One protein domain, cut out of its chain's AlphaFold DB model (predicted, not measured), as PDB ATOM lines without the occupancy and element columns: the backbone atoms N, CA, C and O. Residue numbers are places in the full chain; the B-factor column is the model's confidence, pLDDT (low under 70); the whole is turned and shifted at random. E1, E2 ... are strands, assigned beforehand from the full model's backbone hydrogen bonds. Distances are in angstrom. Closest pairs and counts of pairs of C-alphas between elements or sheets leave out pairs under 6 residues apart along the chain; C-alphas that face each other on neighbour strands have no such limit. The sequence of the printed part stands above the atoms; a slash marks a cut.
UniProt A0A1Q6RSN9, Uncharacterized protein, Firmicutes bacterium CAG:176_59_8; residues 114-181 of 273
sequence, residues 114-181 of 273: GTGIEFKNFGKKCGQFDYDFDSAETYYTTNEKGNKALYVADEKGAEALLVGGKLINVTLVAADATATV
ATOM      1  N   GLY A 114     181.631 159.983 170.048       84.00
ATOM      2  CA  GLY A 114     181.362 159.070 171.146       84.00
ATOM      3  C   GLY A 114     179.903 158.642 171.214       84.00
ATOM      4  O   GLY A 114     178.982 159.361 170.819       84.00
ATOM      5  N   THR A 115     179.696 157.452 171.766       84.56
ATOM      6  CA  THR A 115     178.384 156.978 172.209       84.56
ATOM      7  C   THR A 115     178.372 156.962 173.730       84.56
ATOM      8  O   THR A 115     179.421 156.763 174.351       84.56
ATOM      9  N   GLY A 116     177.209 157.185 174.334       86.25
ATOM     10  CA  GLY A 116     177.112 157.269 175.786       86.25
ATOM     11  C   GLY A 116     175.835 156.690 176.369       86.25
ATOM     12  O   GLY A 116     174.905 156.313 175.651       86.25
ATOM     13  N   ILE A 117     175.816 156.653 177.696       86.94
ATOM     14  CA  ILE A 117     174.681 156.268 178.534       86.94
ATOM     15  C   ILE A 117     174.484 157.305 179.632       86.94
ATOM     16  O   ILE A 117     175.426 157.976 180.047       86.94
ATOM     17  N   GLU A 118     173.249 157.432 180.102       90.00
ATOM     18  CA  GLU A 118     172.917 158.314 181.216       90.00
ATOM     19  C   GLU A 118     173.550 157.802 182.520       90.00
ATOM     20  O   GLU A 118     173.417 156.626 182.873       90.00
ATOM     21  N   PHE A 119     174.216 158.690 183.254       87.94
ATOM     22  CA  PHE A 119     174.863 158.400 184.527       87.94
ATOM     23  C   PHE A 119     174.010 158.902 185.695       87.94
ATOM     24  O   PHE A 119     173.658 160.077 185.766       87.94
ATOM     25  N   LYS A 120     173.697 158.004 186.638       88.00
ATOM     26  CA  LYS A 120     172.824 158.294 187.798       88.00
ATOM     27  C   LYS A 120     173.442 157.953 189.146       88.00
ATOM     28  O   LYS A 120     172.832 158.214 190.180       88.00
ATOM     29  N   ASN A 121     174.620 157.330 189.165       85.88
ATOM     30  CA  ASN A 121     175.186 156.749 190.381       85.88
ATOM     31  C   ASN A 121     175.938 157.785 191.236       85.88
ATOM     32  O   ASN A 121     177.083 157.568 191.635       85.88
ATOM     33  N   PHE A 122     175.293 158.915 191.510       86.56
ATOM     34  CA  PHE A 122     175.808 159.948 192.399       86.56
ATOM     35  C   PHE A 122     175.432 159.681 193.856       86.56
ATOM     36  O   PHE A 122     174.372 159.119 194.153       86.56
ATOM     37  N   GLY A 123     176.281 160.136 194.778       85.62
ATOM     38  CA  GLY A 123     175.937 160.228 196.192       85.62
ATOM     39  C   GLY A 123     177.086 159.916 197.143       85.62
ATOM     40  O   GLY A 123     178.241 159.787 196.757       85.62
ATOM     41  N   LYS A 124     176.737 159.803 198.429       86.69
ATOM     42  CA  LYS A 124     177.687 159.651 199.544       86.69
ATOM     43  C   LYS A 124     177.818 158.211 200.058       86.69
ATOM     44  O   LYS A 124     178.516 157.971 201.042       86.69
ATOM     45  N   LYS A 125     177.108 157.241 199.469       85.12
ATOM     46  CA  LYS A 125     177.208 155.827 199.871       85.12
ATOM     47  C   LYS A 125     178.382 155.160 199.160       85.12
ATOM     48  O   LYS A 125     178.738 155.561 198.059       85.12
ATOM     49  N   CYS A 126     178.942 154.113 199.770       82.00
ATOM     50  CA  CYS A 126     180.039 153.355 199.168       82.00
ATOM     51  C   CYS A 126     179.721 152.934 197.725       82.00
ATOM     52  O   CYS A 126     178.629 152.427 197.464       82.00
ATOM     53  N   GLY A 127     180.676 153.131 196.816       78.69
ATOM     54  CA  GLY A 127     180.529 152.820 195.392       78.69
ATOM     55  C   GLY A 127     179.750 153.856 194.572       78.69
ATOM     56  O   GLY A 127     179.662 153.705 193.356       78.69
ATOM     57  N   GLN A 128     179.206 154.909 195.191       83.81
ATOM     58  CA  GLN A 128     178.642 156.057 194.474       83.81
ATOM     59  C   GLN A 128     179.725 157.093 194.179       83.81
ATOM     60  O   GLN A 128     180.681 157.224 194.947       83.81
ATOM     61  N   PHE A 129     179.577 157.823 193.075       84.94
ATOM     62  CA  PHE A 129     180.467 158.927 192.738       84.94
ATOM     63  C   PHE A 129     180.121 160.140 193.604       84.94
ATOM     64  O   PHE A 129     179.008 160.674 193.525       84.94
ATOM     65  N   ASP A 130     181.066 160.532 194.460       86.69
ATOM     66  CA  ASP A 130     180.906 161.702 195.313       86.69
ATOM     67  C   ASP A 130     181.315 162.957 194.547       86.69
ATOM     68  O   ASP A 130     182.470 163.381 194.560       86.69
ATOM     69  N   TYR A 131     180.344 163.519 193.844       85.25
ATOM     70  CA  TYR A 131     180.497 164.720 193.044       85.25
ATOM     71  C   TYR A 131     179.378 165.693 193.390       85.25
ATOM     72  O   TYR A 131     178.247 165.276 193.644       85.25
ATOM     73  N   ASP A 132     179.697 166.983 193.416       87.12
ATOM     74  CA  ASP A 132     178.713 168.042 193.626       87.12
ATOM     75  C   ASP A 132     177.966 168.289 192.307       87.12
ATOM     76  O   ASP A 132     178.406 169.056 191.451       87.12
ATOM     77  N   PHE A 133     176.899 167.518 192.086       85.75
ATOM     78  CA  PHE A 133     176.105 167.550 190.858       85.75
ATOM     79  C   PHE A 133     174.835 168.383 191.031       85.75
ATOM     80  O   PHE A 133     174.214 168.392 192.096       85.75
ATOM     81  N   ASP A 134     174.394 169.011 189.942       88.75
ATOM     82  CA  ASP A 134     173.070 169.616 189.878       88.75
ATOM     83  C   ASP A 134     172.041 168.540 189.518       88.75
ATOM     84  O   ASP A 134     172.021 168.010 188.410       88.75
ATOM     85  N   SER A 135     171.161 168.208 190.462       85.31
ATOM     86  CA  SER A 135     170.101 167.212 190.257       85.31
ATOM     87  C   SER A 135     169.074 167.564 189.170       85.31
ATOM     88  O   SER A 135     168.307 166.687 188.774       85.31
ATOM     89  N   ALA A 136     169.029 168.817 188.704       88.19
ATOM     90  CA  ALA A 136     168.192 169.220 187.578       88.19
ATOM     91  C   ALA A 136     168.831 168.909 186.213       88.19
ATOM     92  O   ALA A 136     168.120 168.871 185.207       88.19
ATOM     93  N   GLU A 137     170.145 168.688 186.175       91.19
ATOM     94  CA  GLU A 137     170.894 168.410 184.955       91.19
ATOM     95  C   GLU A 137     170.997 166.905 184.684       91.19
ATOM     96  O   GLU A 137     170.853 166.058 185.569       91.19
ATOM     97  N   THR A 138     171.238 166.556 183.419       92.38
ATOM     98  CA  THR A 138     171.425 165.161 183.001       92.38
ATOM     99  C   THR A 138     172.889 164.900 182.686       92.38
ATOM    100  O   THR A 138     173.516 165.661 181.947       92.38
ATOM    101  N   TYR A 139     173.422 163.807 183.225       90.88
ATOM    102  CA  TYR A 139     174.824 163.439 183.083       90.88
ATOM    103  C   TYR A 139     174.987 162.166 182.266       90.88
ATOM    104  O   TYR A 139     174.108 161.303 182.257       90.88
ATOM    105  N   TYR A 140     176.133 162.033 181.607       91.00
ATOM    106  CA  TYR A 140     176.444 160.921 180.723       91.00
ATOM    107  C   TYR A 140     177.877 160.438 180.910       91.00
ATOM    108  O   TYR A 140     178.779 161.216 181.211       91.00
ATOM    109  N   THR A 141     178.088 159.150 180.666       90.19
ATOM    110  CA  THR A 141     179.414 158.551 180.474       90.19
ATOM    111  C   THR A 141     179.514 157.973 179.072       90.19
ATOM    112  O   THR A 141     178.501 157.688 178.430       90.19
ATOM    113  N   THR A 142     180.735 157.761 178.594       86.69
ATOM    114  CA  THR A 142     180.970 157.084 177.313       86.69
ATOM    115  C   THR A 142     180.791 155.573 177.430       86.69
ATOM    116  O   THR A 142     181.026 155.000 178.490       86.69
ATOM    117  N   ASN A 143     180.483 154.915 176.315       83.88
ATOM    118  CA  ASN A 143     180.458 153.450 176.227       83.88
ATOM    119  C   ASN A 143     181.851 152.812 176.072       83.88
ATOM    120  O   ASN A 143     181.964 151.587 176.092       83.88
ATOM    121  N   GLU A 144     182.903 153.619 175.901       83.38
ATOM    122  CA  GLU A 144     184.283 153.138 175.833       83.38
ATOM    123  C   GLU A 144     184.686 152.492 177.164       83.38
ATOM    124  O   GLU A 144     184.641 153.109 178.232       83.38
ATOM    125  N   LYS A 145     185.112 151.232 177.101       79.31
ATOM    126  CA  LYS A 145     185.537 150.463 178.264       79.31
ATOM    127  C   LYS A 145     186.726 151.134 178.943       79.31
ATOM    128  O   LYS A 145     187.767 151.363 178.337       79.31
ATOM    129  N   GLY A 146     186.584 151.389 180.241       75.75
ATOM    130  CA  GLY A 146     187.630 152.010 181.053       75.75
ATOM    131  C   GLY A 146     187.726 153.528 180.901       75.75
ATOM    132  O   GLY A 146     188.416 154.150 181.707       75.75
ATOM    133  N   ASN A 147     187.003 154.130 179.950       82.06
ATOM    134  CA  ASN A 147     186.807 155.568 179.928       82.06
ATOM    135  C   ASN A 147     185.758 155.936 180.979       82.06
ATOM    136  O   ASN A 147     184.673 155.358 181.055       82.06
ATOM    137  N   LYS A 148     186.138 156.866 181.844       82.88
ATOM    138  CA  LYS A 148     185.405 157.225 183.055       82.88
ATOM    139  C   LYS A 148     185.023 158.698 183.054       82.88
ATOM    140  O   LYS A 148     184.609 159.212 184.085       82.88
ATOM    141  N   ALA A 149     185.169 159.373 181.921       89.50
ATOM    142  CA  ALA A 149     184.789 160.762 181.792       89.50
ATOM    143  C   ALA A 149     183.279 160.932 182.028       89.50
ATOM    144  O   ALA A 149     182.455 160.197 181.476       89.50
ATOM    145  N   LEU A 150     182.939 161.911 182.862       92.00
ATOM    146  CA  LEU A 150     181.586 162.366 183.120       92.00
ATOM    147  C   LEU A 150     181.335 163.643 182.334       92.00
ATOM    148  O   LEU A 150     182.093 164.614 182.420       92.00
ATOM    149  N   TYR A 151     180.216 163.643 181.637       92.38
ATOM    150  CA  TYR A 151     179.741 164.749 180.837       92.38
ATOM    151  C   TYR A 151     178.389 165.213 181.360       92.38
ATOM    152  O   TYR A 151     177.614 164.407 181.873       92.38
ATOM    153  N   VAL A 152     178.093 166.498 181.208       93.06
ATOM    154  CA  VAL A 152     176.766 167.070 181.467       93.06
ATOM    155  C   VAL A 152     176.138 167.508 180.150       93.06
ATOM    156  O   VAL A 152     176.860 167.941 179.251       93.06
ATOM    157  N   ALA A 153     174.815 167.387 180.022       90.94
ATOM    158  CA  ALA A 153     174.073 167.988 178.918       90.94
ATOM    159  C   ALA A 153     174.347 169.499 178.861       90.94
ATOM    160  O   ALA A 153     174.173 170.202 179.852       90.94
ATOM    161  N   ASP A 154     174.750 170.005 177.701       87.44
ATOM    162  CA  ASP A 154     175.007 171.428 177.493       87.44
ATOM    163  C   ASP A 154     174.655 171.794 176.053       87.44
ATOM    164  O   ASP A 154     175.301 171.332 175.117       87.44
ATOM    165  N   GLU A 155     173.649 172.649 175.854       79.94
ATOM    166  CA  GLU A 155     173.236 173.113 174.520       79.94
ATOM    167  C   GLU A 155     174.401 173.738 173.732       79.94
ATOM    168  O   GLU A 155     174.435 173.648 172.504       79.94
ATOM    169  N   LYS A 156     175.370 174.341 174.435       79.44
ATOM    170  CA  LYS A 156     176.561 174.976 173.855       79.44
ATOM    171  C   LYS A 156     177.802 174.079 173.887       79.44
ATOM    172  O   LYS A 156     178.882 174.549 173.527       79.44
ATOM    173  N   GLY A 157     177.655 172.825 174.312       80.19
ATOM    174  CA  GLY A 157     178.733 171.847 174.343       80.19
ATOM    175  C   GLY A 157     179.359 171.671 172.960       80.19
ATOM    176  O   GLY A 157     178.655 171.521 171.960       80.19
ATOM    177  N   ALA A 158     180.691 171.709 172.902       77.00
ATOM    178  CA  ALA A 158     181.446 171.522 171.661       77.00
ATOM    179  C   ALA A 158     181.508 170.048 171.220       77.00
ATOM    180  O   ALA A 158     181.879 169.753 170.085       77.00
ATOM    181  N   GLU A 159     181.153 169.126 172.116       83.38
ATOM    182  CA  GLU A 159     181.103 167.692 171.858       83.38
ATOM    183  C   GLU A 159     179.655 167.206 171.842       83.38
ATOM    184  O   GLU A 159     178.798 167.749 172.537       83.38
ATOM    185  N   ALA A 160     179.386 166.155 171.070       87.12
ATOM    186  CA  ALA A 160     178.098 165.477 171.068       87.12
ATOM    187  C   ALA A 160     178.284 163.973 171.293       87.12
ATOM    188  O   ALA A 160     179.163 163.344 170.696       87.12
ATOM    189  N   LEU A 161     177.429 163.398 172.140       86.38
ATOM    190  CA  LEU A 161     177.323 161.959 172.363       86.38
ATOM    191  C   LEU A 161     176.025 161.433 171.763       86.38
ATOM    192  O   LEU A 161     174.958 162.022 171.944       86.38
ATOM    193  N   LEU A 162     176.096 160.279 171.100       85.06
ATOM    194  CA  LEU A 162     174.895 159.544 170.716       85.06
ATOM    195  C   LEU A 162     174.416 158.691 171.901       85.06
ATOM    196  O   LEU A 162     175.057 157.701 172.263       85.06
ATOM    197  N   VAL A 163     173.276 159.065 172.484       83.81
ATOM    198  CA  VAL A 163     172.655 158.407 173.641       83.81
ATOM    199  C   VAL A 163     171.234 157.993 173.276       83.81
ATOM    200  O   VAL A 163     170.388 158.831 172.967       83.81
ATOM    201  N   GLY A 164     170.958 156.686 173.269       77.00
ATOM    202  CA  GLY A 164     169.620 156.166 172.950       77.00
ATOM    203  C   GLY A 164     169.079 156.629 171.587       77.00
ATOM    204  O   GLY A 164     167.889 156.902 171.459       77.00
ATOM    205  N   GLY A 165     169.956 156.785 170.586       73.19
ATOM    206  CA  GLY A 165     169.595 157.265 169.246       73.19
ATOM    207  C   GLY A 165     169.429 158.784 169.120       73.19
ATOM    208  O   GLY A 165     169.039 159.260 168.056       73.19
ATOM    209  N   LYS A 166     169.736 159.552 170.171       75.25
ATOM    210  CA  LYS A 166     169.706 161.020 170.169       75.25
ATOM    211  C   LYS A 166     171.117 161.576 170.289       75.25
ATOM    212  O   LYS A 166     171.891 161.081 171.100       75.25
ATOM    213  N   LEU A 167     171.436 162.609 169.513       83.31
ATOM    214  CA  LEU A 167     172.610 163.432 169.777       83.31
ATOM    215  C   LEU A 167     172.321 164.362 170.943       83.31
ATOM    216  O   LEU A 167     171.326 165.086 170.934       83.31
ATOM    217  N   ILE A 168     173.200 164.311 171.931       84.44
ATOM    218  CA  ILE A 168     173.184 165.186 173.090       84.44
ATOM    219  C   ILE A 168     174.494 165.958 173.078       84.44
ATOM    220  O   ILE A 168     175.560 165.346 173.164       84.44
ATOM    221  N   ASN A 169     174.409 167.281 172.960       87.56
ATOM    222  CA  ASN A 169     175.568 168.143 173.156       87.56
ATOM    223  C   ASN A 169     175.967 168.102 174.628       87.56
ATOM    224  O   ASN A 169     175.108 168.111 175.517       87.56
ATOM    225  N   VAL A 170     177.267 168.020 174.876       89.12
ATOM    226  CA  VAL A 170     177.802 167.827 176.211       89.12
ATOM    227  C   VAL A 170     179.065 168.635 176.469       89.12
ATOM    228  O   VAL A 170     179.822 168.967 175.557       89.12
ATOM    229  N   THR A 171     179.307 168.879 177.755       92.00
ATOM    230  CA  THR A 171     180.546 169.459 178.277       92.00
ATOM    231  C   THR A 171     181.153 168.501 179.303       92.00
ATOM    232  O   THR A 171     180.443 167.942 180.143       92.00
ATOM    233  N   LEU A 172     182.468 168.283 179.228       92.50
ATOM    234  CA  LEU A 172     183.206 167.461 180.190       92.50
ATOM    235  C   LEU A 172     183.209 168.141 181.565       92.50
ATOM    236  O   LEU A 172     183.636 169.288 181.687       92.50
ATOM    237  N   VAL A 173     182.781 167.423 182.603       92.00
ATOM    238  CA  VAL A 173     182.736 167.937 183.986       92.00
ATOM    239  C   VAL A 173     183.675 167.197 184.933       92.00
ATOM    240  O   VAL A 173     184.152 167.776 185.905       92.00
ATOM    241  N   ALA A 174     184.009 165.942 184.632       89.19
ATOM    242  CA  ALA A 174     185.064 165.213 185.324       89.19
ATOM    243  C   ALA A 174     185.747 164.245 184.358       89.19
ATOM    244  O   ALA A 174     185.077 163.500 183.654       89.19
ATOM    245  N   ALA A 175     187.079 164.214 184.343       86.81
ATOM    246  CA  ALA A 175     187.829 163.276 183.503       86.81
ATOM    247  C   ALA A 175     187.762 161.823 184.022       86.81
ATOM    248  O   ALA A 175     187.972 160.887 183.254       86.81
ATOM    249  N   ASP A 176     187.462 161.635 185.312       81.50
ATOM    250  CA  ASP A 176     187.354 160.323 185.953       81.50
ATOM    251  C   ASP A 176     186.265 160.308 187.044       81.50
ATOM    252  O   ASP A 176     186.434 160.850 188.136       81.50
ATOM    253  N   ALA A 177     185.149 159.642 186.749       76.38
ATOM    254  CA  ALA A 177     184.002 159.431 187.627       76.38
ATOM    255  C   ALA A 177     184.143 158.208 188.554       76.38
ATOM    256  O   ALA A 177     183.144 157.666 189.029       76.38
ATOM    257  N   THR A 178     185.367 157.721 188.796       67.94
ATOM    258  CA  THR A 178     185.611 156.534 189.639       67.94
ATOM    259  C   THR A 178     186.268 156.795 190.974       67.94
ATOM    260  O   THR A 178     186.496 155.843 191.723       67.94
ATOM    261  N   ALA A 179     186.457 158.062 191.341       71.25
ATOM    262  CA  ALA A 179     186.640 158.460 192.734       71.25
ATOM    263  C   ALA A 179     185.324 158.246 193.512       71.25
ATOM    264  O   ALA A 179     184.665 159.182 193.960       71.25
ATOM    265  N   THR A 180     184.892 156.991 193.604       79.75
ATOM    266  CA  THR A 180     183.703 156.597 194.343       79.75
ATOM    267  C   THR A 180     184.014 156.569 195.826       79.75
ATOM    268  O   THR A 180     185.156 156.350 196.246       79.75
ATOM    269  N   VAL A 181     182.981 156.767 196.641       80.31
ATOM    270  CA  VAL A 181     183.111 156.653 198.091       80.31
ATOM    271  C   VAL A 181     183.621 155.257 198.431       80.31
ATOM    272  O   VAL A 181     182.965 154.250 198.156       80.31
TER     273      VAL A 181
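AT A GLANCE: This is residues 114 to 181 of the 273 residues of an uncharacterized protein of Firmicutes bacterium CAG:176_59_8 (UniProt A0A1Q6RSN9). The domain is a small closed barrel of five strands, with a long loop, residues 120 to 138, reaching well beyond one end of it. The last residues, 175 to 181, run out toward the same end as this loop, while E4 lies toward the opposite end of the domain. The printed part has 68 residues with five named strands, E1 to E5, and no named helix; the ring runs E1, E2, E3, E5, E4 and back to E1, and it is mixed. The class is all strand, though only 28 of the 68 residues are in named elements. The whole is compact, with a radius of gyration of the C-alphas of 11.5 A and spans of 32 by 27 by 19 A.

IN THESE COORDINATES: E1, residues 114 to 119, begins at C-alpha 114 (181.362, 159.070, 171.146) and is 14.9 A long. E2 is residues 139 to 142, 10.6 A, with C-alpha 139 at (174.824, 163.439, 183.083). E3 is residues 150 to 153, 10.3 A, and E4 is residues 159 to 163, 12.7 A. E5, residues 166 to 174, is the longest strand at 22.0 A; it bends by 59 degrees at residue 171 and ends at C-alpha 174 (185.064, 165.213, 185.324).

HOW THE PARTS SIT: E1, E2 and E3 form a meander, each strand the antiparallel neighbour of the one before. The hairpin E1 and E2 has N 119 and O 139 at 2.8 A, within hydrogen-bond range. The hairpin E2 and E3 has N 140 and O 151 at 2.8 A. E3 and E5 are antiparallel, with N 150 and O 174 at 2.8 A. The pairing of E5 is staggered: its residues 170 to 174 pair with E3 and its residues 166 to 170 with E4. E4 and E5 form a hairpin, with N 163 and O 166 at 2.8 A. E4 and E1 close the barrel as parallel neighbours, with 67 degrees between their directions and N 116 and O 162 at 3.0 A. E1 is staggered too, pairing with E4 over residues 114 to 115 and with E2 over residues 116 to 119. E3 and E4 are apart.

THE WHOLE: The two C-alphas farthest apart are those of Cys 126 and Lys 156, 33.5 A. The printed part has no cut. The link from E1 to E2 is long, with 19 residues; that from E2 to E3 is short, and those from E3 to E4 and from E4 to E5 are tight. The mean pLDDT of the printed part is 84.9, and one residue, Thr 178, is under 70.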